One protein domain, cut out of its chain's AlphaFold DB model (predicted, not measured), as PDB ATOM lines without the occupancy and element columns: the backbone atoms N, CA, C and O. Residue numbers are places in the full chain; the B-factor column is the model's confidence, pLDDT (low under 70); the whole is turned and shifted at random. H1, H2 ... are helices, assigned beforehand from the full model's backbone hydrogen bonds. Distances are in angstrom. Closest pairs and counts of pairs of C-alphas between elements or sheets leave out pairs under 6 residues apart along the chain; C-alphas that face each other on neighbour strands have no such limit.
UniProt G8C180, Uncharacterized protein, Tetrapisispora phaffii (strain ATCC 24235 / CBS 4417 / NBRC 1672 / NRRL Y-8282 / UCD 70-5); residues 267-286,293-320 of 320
ATOM      1  N   ILE A 267     197.689 222.860 180.353       67.06
ATOM      2  CA  ILE A 267     196.730 222.463 179.309       67.06
ATOM      3  C   ILE A 267     197.153 221.100 178.766       67.06
ATOM      4  O   ILE A 267     198.056 220.995 177.942       67.06
ATOM      5  N   GLU A 268     196.508 220.050 179.268       68.00
ATOM      6  CA  GLU A 268     196.785 218.689 178.850       68.00
ATOM      7  C   GLU A 268     196.160 218.449 177.474       68.00
ATOM      8  O   GLU A 268     195.061 218.921 177.152       68.00
ATOM      9  N   ARG A 269     196.858 217.677 176.640       72.88
ATOM     10  CA  ARG A 269     196.389 217.307 175.303       72.88
ATOM     11  C   ARG A 269     195.003 216.654 175.337       72.88
ATOM     12  O   ARG A 269     194.187 216.900 174.450       72.88
ATOM     13  N   SER A 270     194.742 215.824 176.343       74.38
ATOM     14  CA  SER A 270     193.464 215.141 176.555       74.38
ATOM     15  C   SER A 270     192.311 216.137 176.757       74.38
ATOM     16  O   SER A 270     191.289 216.022 176.076       74.38
ATOM     17  N   SER A 271     192.507 217.170 177.583       75.62
ATOM     18  CA  SER A 271     191.545 218.260 177.814       75.62
ATOM     19  C   SER A 271     191.290 219.089 176.552       75.62
ATOM     20  O   SER A 271     190.146 219.408 176.224       75.62
ATOM     21  N   LEU A 272     192.337 219.392 175.773       77.06
ATOM     22  CA  LEU A 272     192.192 220.125 174.508       77.06
ATOM     23  C   LEU A 272     191.364 219.321 173.495       77.06
ATOM     24  O   LEU A 272     190.438 219.848 172.873       77.06
ATOM     25  N   VAL A 273     191.646 218.025 173.363       77.00
ATOM     26  CA  VAL A 273     190.888 217.119 172.491       77.00
ATOM     27  C   VAL A 273     189.427 217.009 172.939       77.00
ATOM     28  O   VAL A 273     188.525 217.118 172.103       77.00
ATOM     29  N   ALA A 274     189.174 216.858 174.243       75.50
ATOM     30  CA  ALA A 274     187.822 216.828 174.799       75.50
ATOM     31  C   ALA A 274     187.048 218.117 174.472       75.50
ATOM     32  O   ALA A 274     185.889 218.064 174.043       75.50
ATOM     33  N   LEU A 275     187.711 219.272 174.569       79.31
ATOM     34  CA  LEU A 275     187.133 220.566 174.232       79.31
ATOM     35  C   LEU A 275     186.801 220.681 172.736       79.31
ATOM     36  O   LEU A 275     185.686 221.071 172.378       79.31
ATOM     37  N   LEU A 276     187.705 220.273 171.842       80.56
ATOM     38  CA  LEU A 276     187.453 220.284 170.394       80.56
ATOM     39  C   LEU A 276     186.282 219.371 169.990       80.56
ATOM     40  O   LEU A 276     185.484 219.731 169.116       80.56
ATOM     41  N   VAL A 277     186.128 218.221 170.653       79.19
ATOM     42  CA  VAL A 277     184.974 217.326 170.465       79.19
ATOM     43  C   VAL A 277     183.686 217.963 171.000       79.19
ATOM     44  O   VAL A 277     182.646 217.906 170.335       79.19
ATOM     45  N   LYS A 278     183.735 218.619 172.169       80.19
ATOM     46  CA  LYS A 278     182.590 219.320 172.782       80.19
ATOM     47  C   LYS A 278     182.023 220.397 171.855       80.19
ATOM     48  O   LYS A 278     180.804 220.467 171.679       80.19
ATOM     49  N   TYR A 279     182.892 221.175 171.210       80.94
ATOM     50  CA  TYR A 279     182.506 222.211 170.245       80.94
ATOM     51  C   TYR A 279     182.263 221.687 168.823       80.94
ATOM     52  O   TYR A 279     181.972 222.478 167.927       80.94
ATOM     53  N   LYS A 280     182.306 220.362 168.615       77.94
ATOM     54  CA  LYS A 280     182.080 219.702 167.317       77.94
ATOM     55  C   LYS A 280     183.023 220.186 166.208       77.94
ATOM     56  O   LYS A 280     182.665 220.129 165.034       77.94
ATOM     57  N   LEU A 281     184.212 220.660 166.577       76.38
ATOM     58  CA  LEU A 281     185.284 220.954 165.622       76.38
ATOM     59  C   LEU A 281     185.906 219.655 165.103       76.38
ATOM     60  O   LEU A 281     186.369 219.597 163.971       76.38
ATOM     61  N   LEU A 282     185.835 218.599 165.913       70.38
ATOM     62  CA  LEU A 282     186.117 217.231 165.505       70.38
ATOM     63  C   LEU A 282     184.801 216.447 165.385       70.38
ATOM     64  O   LEU A 282     183.881 216.674 166.185       70.38
ATOM     65  N   PRO A 283     184.671 215.545 164.392       62.62
ATOM     66  CA  PRO A 283     183.471 214.737 164.233       62.62
ATOM     67  C   PRO A 283     183.194 213.988 165.537       62.62
ATOM     68  O   PRO A 283     184.055 213.277 166.056       62.62
ATOM     69  N   ARG A 284     181.982 214.169 166.087       55.09
ATOM     70  CA  ARG A 284     181.530 213.395 167.249       55.09
ATOM     71  C   ARG A 284     181.687 211.926 166.889       55.09
ATOM     72  O   ARG A 284     181.151 211.495 165.870       55.09
ATOM     73  N   GLN A 285     182.412 211.193 167.723       58.50
ATOM     74  CA  GLN A 285     182.608 209.756 167.596       58.50
ATOM     75  C   GLN A 285     181.255 209.064 167.768       58.50
ATOM     76  O   GLN A 285     180.856 208.692 168.864       58.50
ATOM     77  N   GLN A 286     180.481 209.006 166.687       46.69
ATOM     78  CA  GLN A 286     179.139 208.440 166.705       46.69
ATOM     79  C   GLN A 286     179.161 206.921 166.554       46.69
ATOM     80  O   GLN A 286     178.126 206.307 166.759       46.69
ATOM     81  N   ILE A 293     191.517 210.171 168.518       66.19
ATOM     82  CA  ILE A 293     191.903 211.220 167.565       66.19
ATOM     83  C   ILE A 293     193.420 211.161 167.437       66.19
ATOM     84  O   ILE A 293     194.148 211.329 168.423       66.19
ATOM     85  N   THR A 294     193.882 210.852 166.233       71.31
ATOM     86  CA  THR A 294     195.310 210.667 165.996       71.31
ATOM     87  C   THR A 294     196.028 212.010 166.100       71.31
ATOM     88  O   THR A 294     195.457 213.069 165.830       71.31
ATOM     89  N   THR A 295     197.302 211.976 166.499       73.50
ATOM     90  CA  THR A 295     198.185 213.158 166.477       73.50
ATOM     91  C   THR A 295     198.138 213.854 165.118       73.50
ATOM     92  O   THR A 295     198.045 215.074 165.050       73.50
ATOM     93  N   GLU A 296     198.116 213.063 164.049       74.00
ATOM     94  CA  GLU A 296     198.082 213.538 162.672       74.00
ATOM     95  C   GLU A 296     196.784 214.283 162.326       74.00
ATOM     96  O   GLU A 296     196.839 215.344 161.712       74.00
ATOM     97  N   GLU A 297     195.619 213.797 162.769       76.94
ATOM     98  CA  GLU A 297     194.337 214.483 162.549       76.94
ATOM     99  C   GLU A 297     194.270 215.826 163.290       76.94
ATOM    100  O   GLU A 297     193.822 216.827 162.722       76.94
ATOM    101  N   LEU A 298     194.749 215.871 164.539       78.44
ATOM    102  CA  LEU A 298     194.798 217.107 165.325       78.44
ATOM    103  C   LEU A 298     195.766 218.119 164.695       78.44
ATOM    104  O   LEU A 298     195.403 219.276 164.487       78.44
ATOM    105  N   PHE A 299     196.959 217.665 164.306       80.00
ATOM    106  CA  PHE A 299     197.960 218.498 163.646       80.00
ATOM    107  C   PHE A 299     197.483 218.997 162.273       80.00
ATOM    108  O   PHE A 299     197.637 220.172 161.938       80.00
ATOM    109  N   SER A 300     196.814 218.142 161.494       80.50
ATOM    110  CA  SER A 300     196.241 218.514 160.199       80.50
ATOM    111  C   SER A 300     195.129 219.558 160.318       80.50
ATOM    112  O   SER A 300     194.934 220.327 159.374       80.50
ATOM    113  N   MET A 301     194.389 219.596 161.430       78.88
ATOM    114  CA  MET A 301     193.448 220.681 161.706       78.88
ATOM    115  C   MET A 301     194.179 221.966 162.075       78.88
ATOM    116  O   MET A 301     193.910 223.007 161.481       78.88
ATOM    117  N   CYS A 302     195.130 221.896 163.007       82.06
ATOM    118  CA  CYS A 302     195.940 223.042 163.415       82.06
ATOM    119  C   CYS A 302     196.594 223.722 162.203       82.06
ATOM    120  O   CYS A 302     196.550 224.946 162.088       82.06
ATOM    121  N   LYS A 303     197.087 222.936 161.236       83.94
ATOM    122  CA  LYS A 303     197.712 223.430 160.001       83.94
ATOM    123  C   LYS A 303     196.814 224.334 159.149       83.94
ATOM    124  O   LYS A 303     197.317 225.135 158.369       83.94
ATOM    125  N   GLN A 304     195.494 224.205 159.266       80.88
ATOM    126  CA  GLN A 304     194.546 225.019 158.497       80.88
ATOM    127  C   GLN A 304     194.312 226.403 159.110       80.88
ATOM    128  O   GLN A 304     193.814 227.289 158.416       80.88
ATOM    129  N   TYR A 305     194.639 226.586 160.391       80.62
ATOM    130  CA  TYR A 305     194.251 227.771 161.160       80.62
ATOM    131  C   TYR A 305     195.422 228.500 161.826       80.62
ATOM    132  O   TYR A 305     195.267 229.669 162.169       80.62
ATOM    133  N   LEU A 306     196.570 227.840 162.000       83.56
ATOM    134  CA  LEU A 306     197.767 228.390 162.637       83.56
ATOM    135  C   LEU A 306     198.865 228.692 161.614       83.56
ATOM    136  O   LEU A 306     198.927 228.078 160.546       83.56
ATOM    137  N   THR A 307     199.737 229.647 161.946       84.19
ATOM    138  CA  THR A 307     200.929 229.926 161.139       84.19
ATOM    139  C   THR A 307     201.980 228.829 161.330       84.19
ATOM    140  O   THR A 307     201.910 228.038 162.268       84.19
ATOM    141  N   SER A 308     202.971 228.756 160.436       81.00
ATOM    142  CA  SER A 308     204.062 227.777 160.556       81.00
ATOM    143  C   SER A 308     204.906 227.958 161.821       81.00
ATOM    144  O   SER A 308     205.464 226.980 162.301       81.00
ATOM    145  N   GLU A 309     204.996 229.184 162.341       85.00
ATOM    146  CA  GLU A 309     205.690 229.496 163.594       85.00
ATOM    147  C   GLU A 309     204.895 228.950 164.788       85.00
ATOM    148  O   GLU A 309     205.398 228.098 165.518       85.00
ATOM    149  N   ASP A 310     203.605 229.297 164.878       82.94
ATOM    150  CA  ASP A 310     202.713 228.815 165.943       82.94
ATOM    151  C   ASP A 310     202.565 227.283 165.944       82.94
ATOM    152  O   ASP A 310     202.394 226.661 166.991       82.94
ATOM    153  N   LEU A 311     202.604 226.650 164.764       82.19
ATOM    154  CA  LEU A 311     202.547 225.193 164.633       82.19
ATOM    155  C   LEU A 311     203.773 224.504 165.215       82.19
ATOM    156  O   LEU A 311     203.625 223.437 165.800       82.19
ATOM    157  N   ASN A 312     204.954 225.093 165.039       80.19
ATOM    158  CA  ASN A 312     206.201 224.532 165.543       80.19
ATOM    159  C   ASN A 312     206.252 224.622 167.076       80.19
ATOM    160  O   ASN A 312     206.583 223.650 167.750       80.19
ATOM    161  N   ASP A 313     205.815 225.750 167.639       80.19
ATOM    162  CA  ASP A 313     205.698 225.916 169.091       80.19
ATOM    163  C   ASP A 313     204.672 224.948 169.691       80.19
ATOM    164  O   ASP A 313     204.873 224.378 170.770       80.19
ATOM    165  N   LEU A 314     203.577 224.718 168.965       78.31
ATOM    166  CA  LEU A 314     202.549 223.763 169.346       78.31
ATOM    167  C   LEU A 314     203.034 222.309 169.215       78.31
ATOM    168  O   LEU A 314     202.685 221.481 170.053       78.31
ATOM    169  N   GLU A 315     203.867 221.998 168.218       77.31
ATOM    170  CA  GLU A 315     204.544 220.703 168.080       77.31
ATOM    171  C   GLU A 315     205.426 220.411 169.292       77.31
ATOM    172  O   GLU A 315     205.278 219.370 169.929       77.31
ATOM    173  N   ILE A 316     206.249 221.379 169.693       75.31
ATOM    174  CA  ILE A 316     207.120 221.252 170.862       75.31
ATOM    175  C   ILE A 316     206.300 221.145 172.159       75.31
ATOM    176  O   ILE A 316     206.657 220.374 173.045       75.31
ATOM    177  N   SER A 317     205.191 221.875 172.290       71.06
ATOM    178  CA  SER A 317     204.446 221.952 173.559       71.06
ATOM    179  C   SER A 317     203.431 220.822 173.776       71.06
ATOM    180  O   SER A 317     203.159 220.459 174.917       71.06
ATOM    181  N   LEU A 318     202.824 220.293 172.707       66.00
ATOM    182  CA  LEU A 318     201.709 219.334 172.786       66.00
ATOM    183  C   LEU A 318     202.009 217.971 172.144       66.00
ATOM    184  O   LEU A 318     201.231 217.027 172.336       66.00
ATOM    185  N   PHE A 319     203.097 217.865 171.375       65.31
ATOM    186  CA  PHE A 319     203.433 216.675 170.595       65.31
ATOM    187  C   PHE A 319     204.873 216.164 170.784       65.31
ATOM    188  O   PHE A 319     205.208 215.165 170.141       65.31
ATOM    189  N   SER A 320     205.684 216.792 171.650       59.50
ATOM    190  CA  SER A 320     207.023 216.307 172.028       59.50
ATOM    191  C   SER A 320     207.016 215.214 173.095       59.50
ATOM    192  O   SER A 320     206.008 215.082 173.830       59.50
TER     193      SER A 320
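What this domain is: This is residues 267 to 286 and 293 to 320 of the 320 residues of an uncharacterized protein of Tetrapisispora phaffii (strain ATCC 24235 / CBS 4417 / NBRC 1672 / NRRL Y-8282 / UCD 70-5) (UniProt G8C180). Three short helices are loosely set in an open arrangement: H2 and H3 run opposite ways as a loose pair joined by a tight link, and H1 begins near the last residue of H3 and makes a corner with it, running off at a steep tilt. After H1, residues 279 to 286 make an unnamed tail that ends at a cut, with Gln 286 at one far end of the length and Glu 309 at the other. The printed part has 48 residues, with three named helices in the order H1, H2, H3 and no named strand; its class is all helix, with 32 residues in the helices. By its radius of gyration of the C-alphas, 10.9 A, the whole is compact, though its outline is elongated, with spans of 33 by 21 by 16 A.

How they stand to each other: From the first printed residue the backbone comes to H1, residues 269 to 278, which touches no helix. H2, residues 295 to 305, follows across the cut, and H1 and H2 are apart, but only just: their closest C-alphas are 8.2 A apart. H3, residues 308 to 318, is close to H1 but not clearly touching, with 1 pair of C-alphas within 8 A, those of Arg 269 and Leu 318 at 6.2 A. H1 and H3 run opposite ways at a steep tilt of 67 degrees, and their centres are 17.3 A apart. H2 and H3 are close but not clearly touching, with 2 pairs of C-alphas within 8 A; the closest are those of Lys 303 and Leu 311, 6.9 A apart. These two helices run opposite ways at a shallow tilt of 33 degrees, only just short of steep, with centres 11.0 A apart. In H1 and H3 every O i to N i+4 pair is within hydrogen-bond range, and in H2 5 of 7 are.

Where its parts are: H1 begins at C-alpha 269, (196.389, 217.307, 175.303), and measures 14.2 A from first to last C-alpha. H2 runs from Thr 295, with its C-alpha at (198.185, 213.158, 166.477), to Tyr 305 and measures 16.0 A. H3 runs from Ser 308 to Leu 318, measures 15.0 A and ends at C-alpha 318, (201.709, 219.334, 172.786).

The domain as a whole: The two C-alphas farthest apart, those of Gln 286 and Glu 309, are 34.0 A apart. Residues 287 to 292 are not printed, and C-alphas 286 and 293 are 13.1 A apart across this cut, which lies in the link from H1 to H2. The link from H2 to H3, 2 residues, is tight. Ser 320 is the chain's last residue. The mean pLDDT of the printed part is 74.9; residues 267 to 268, 283 to 286, 293 and 318 to 320 are under 70.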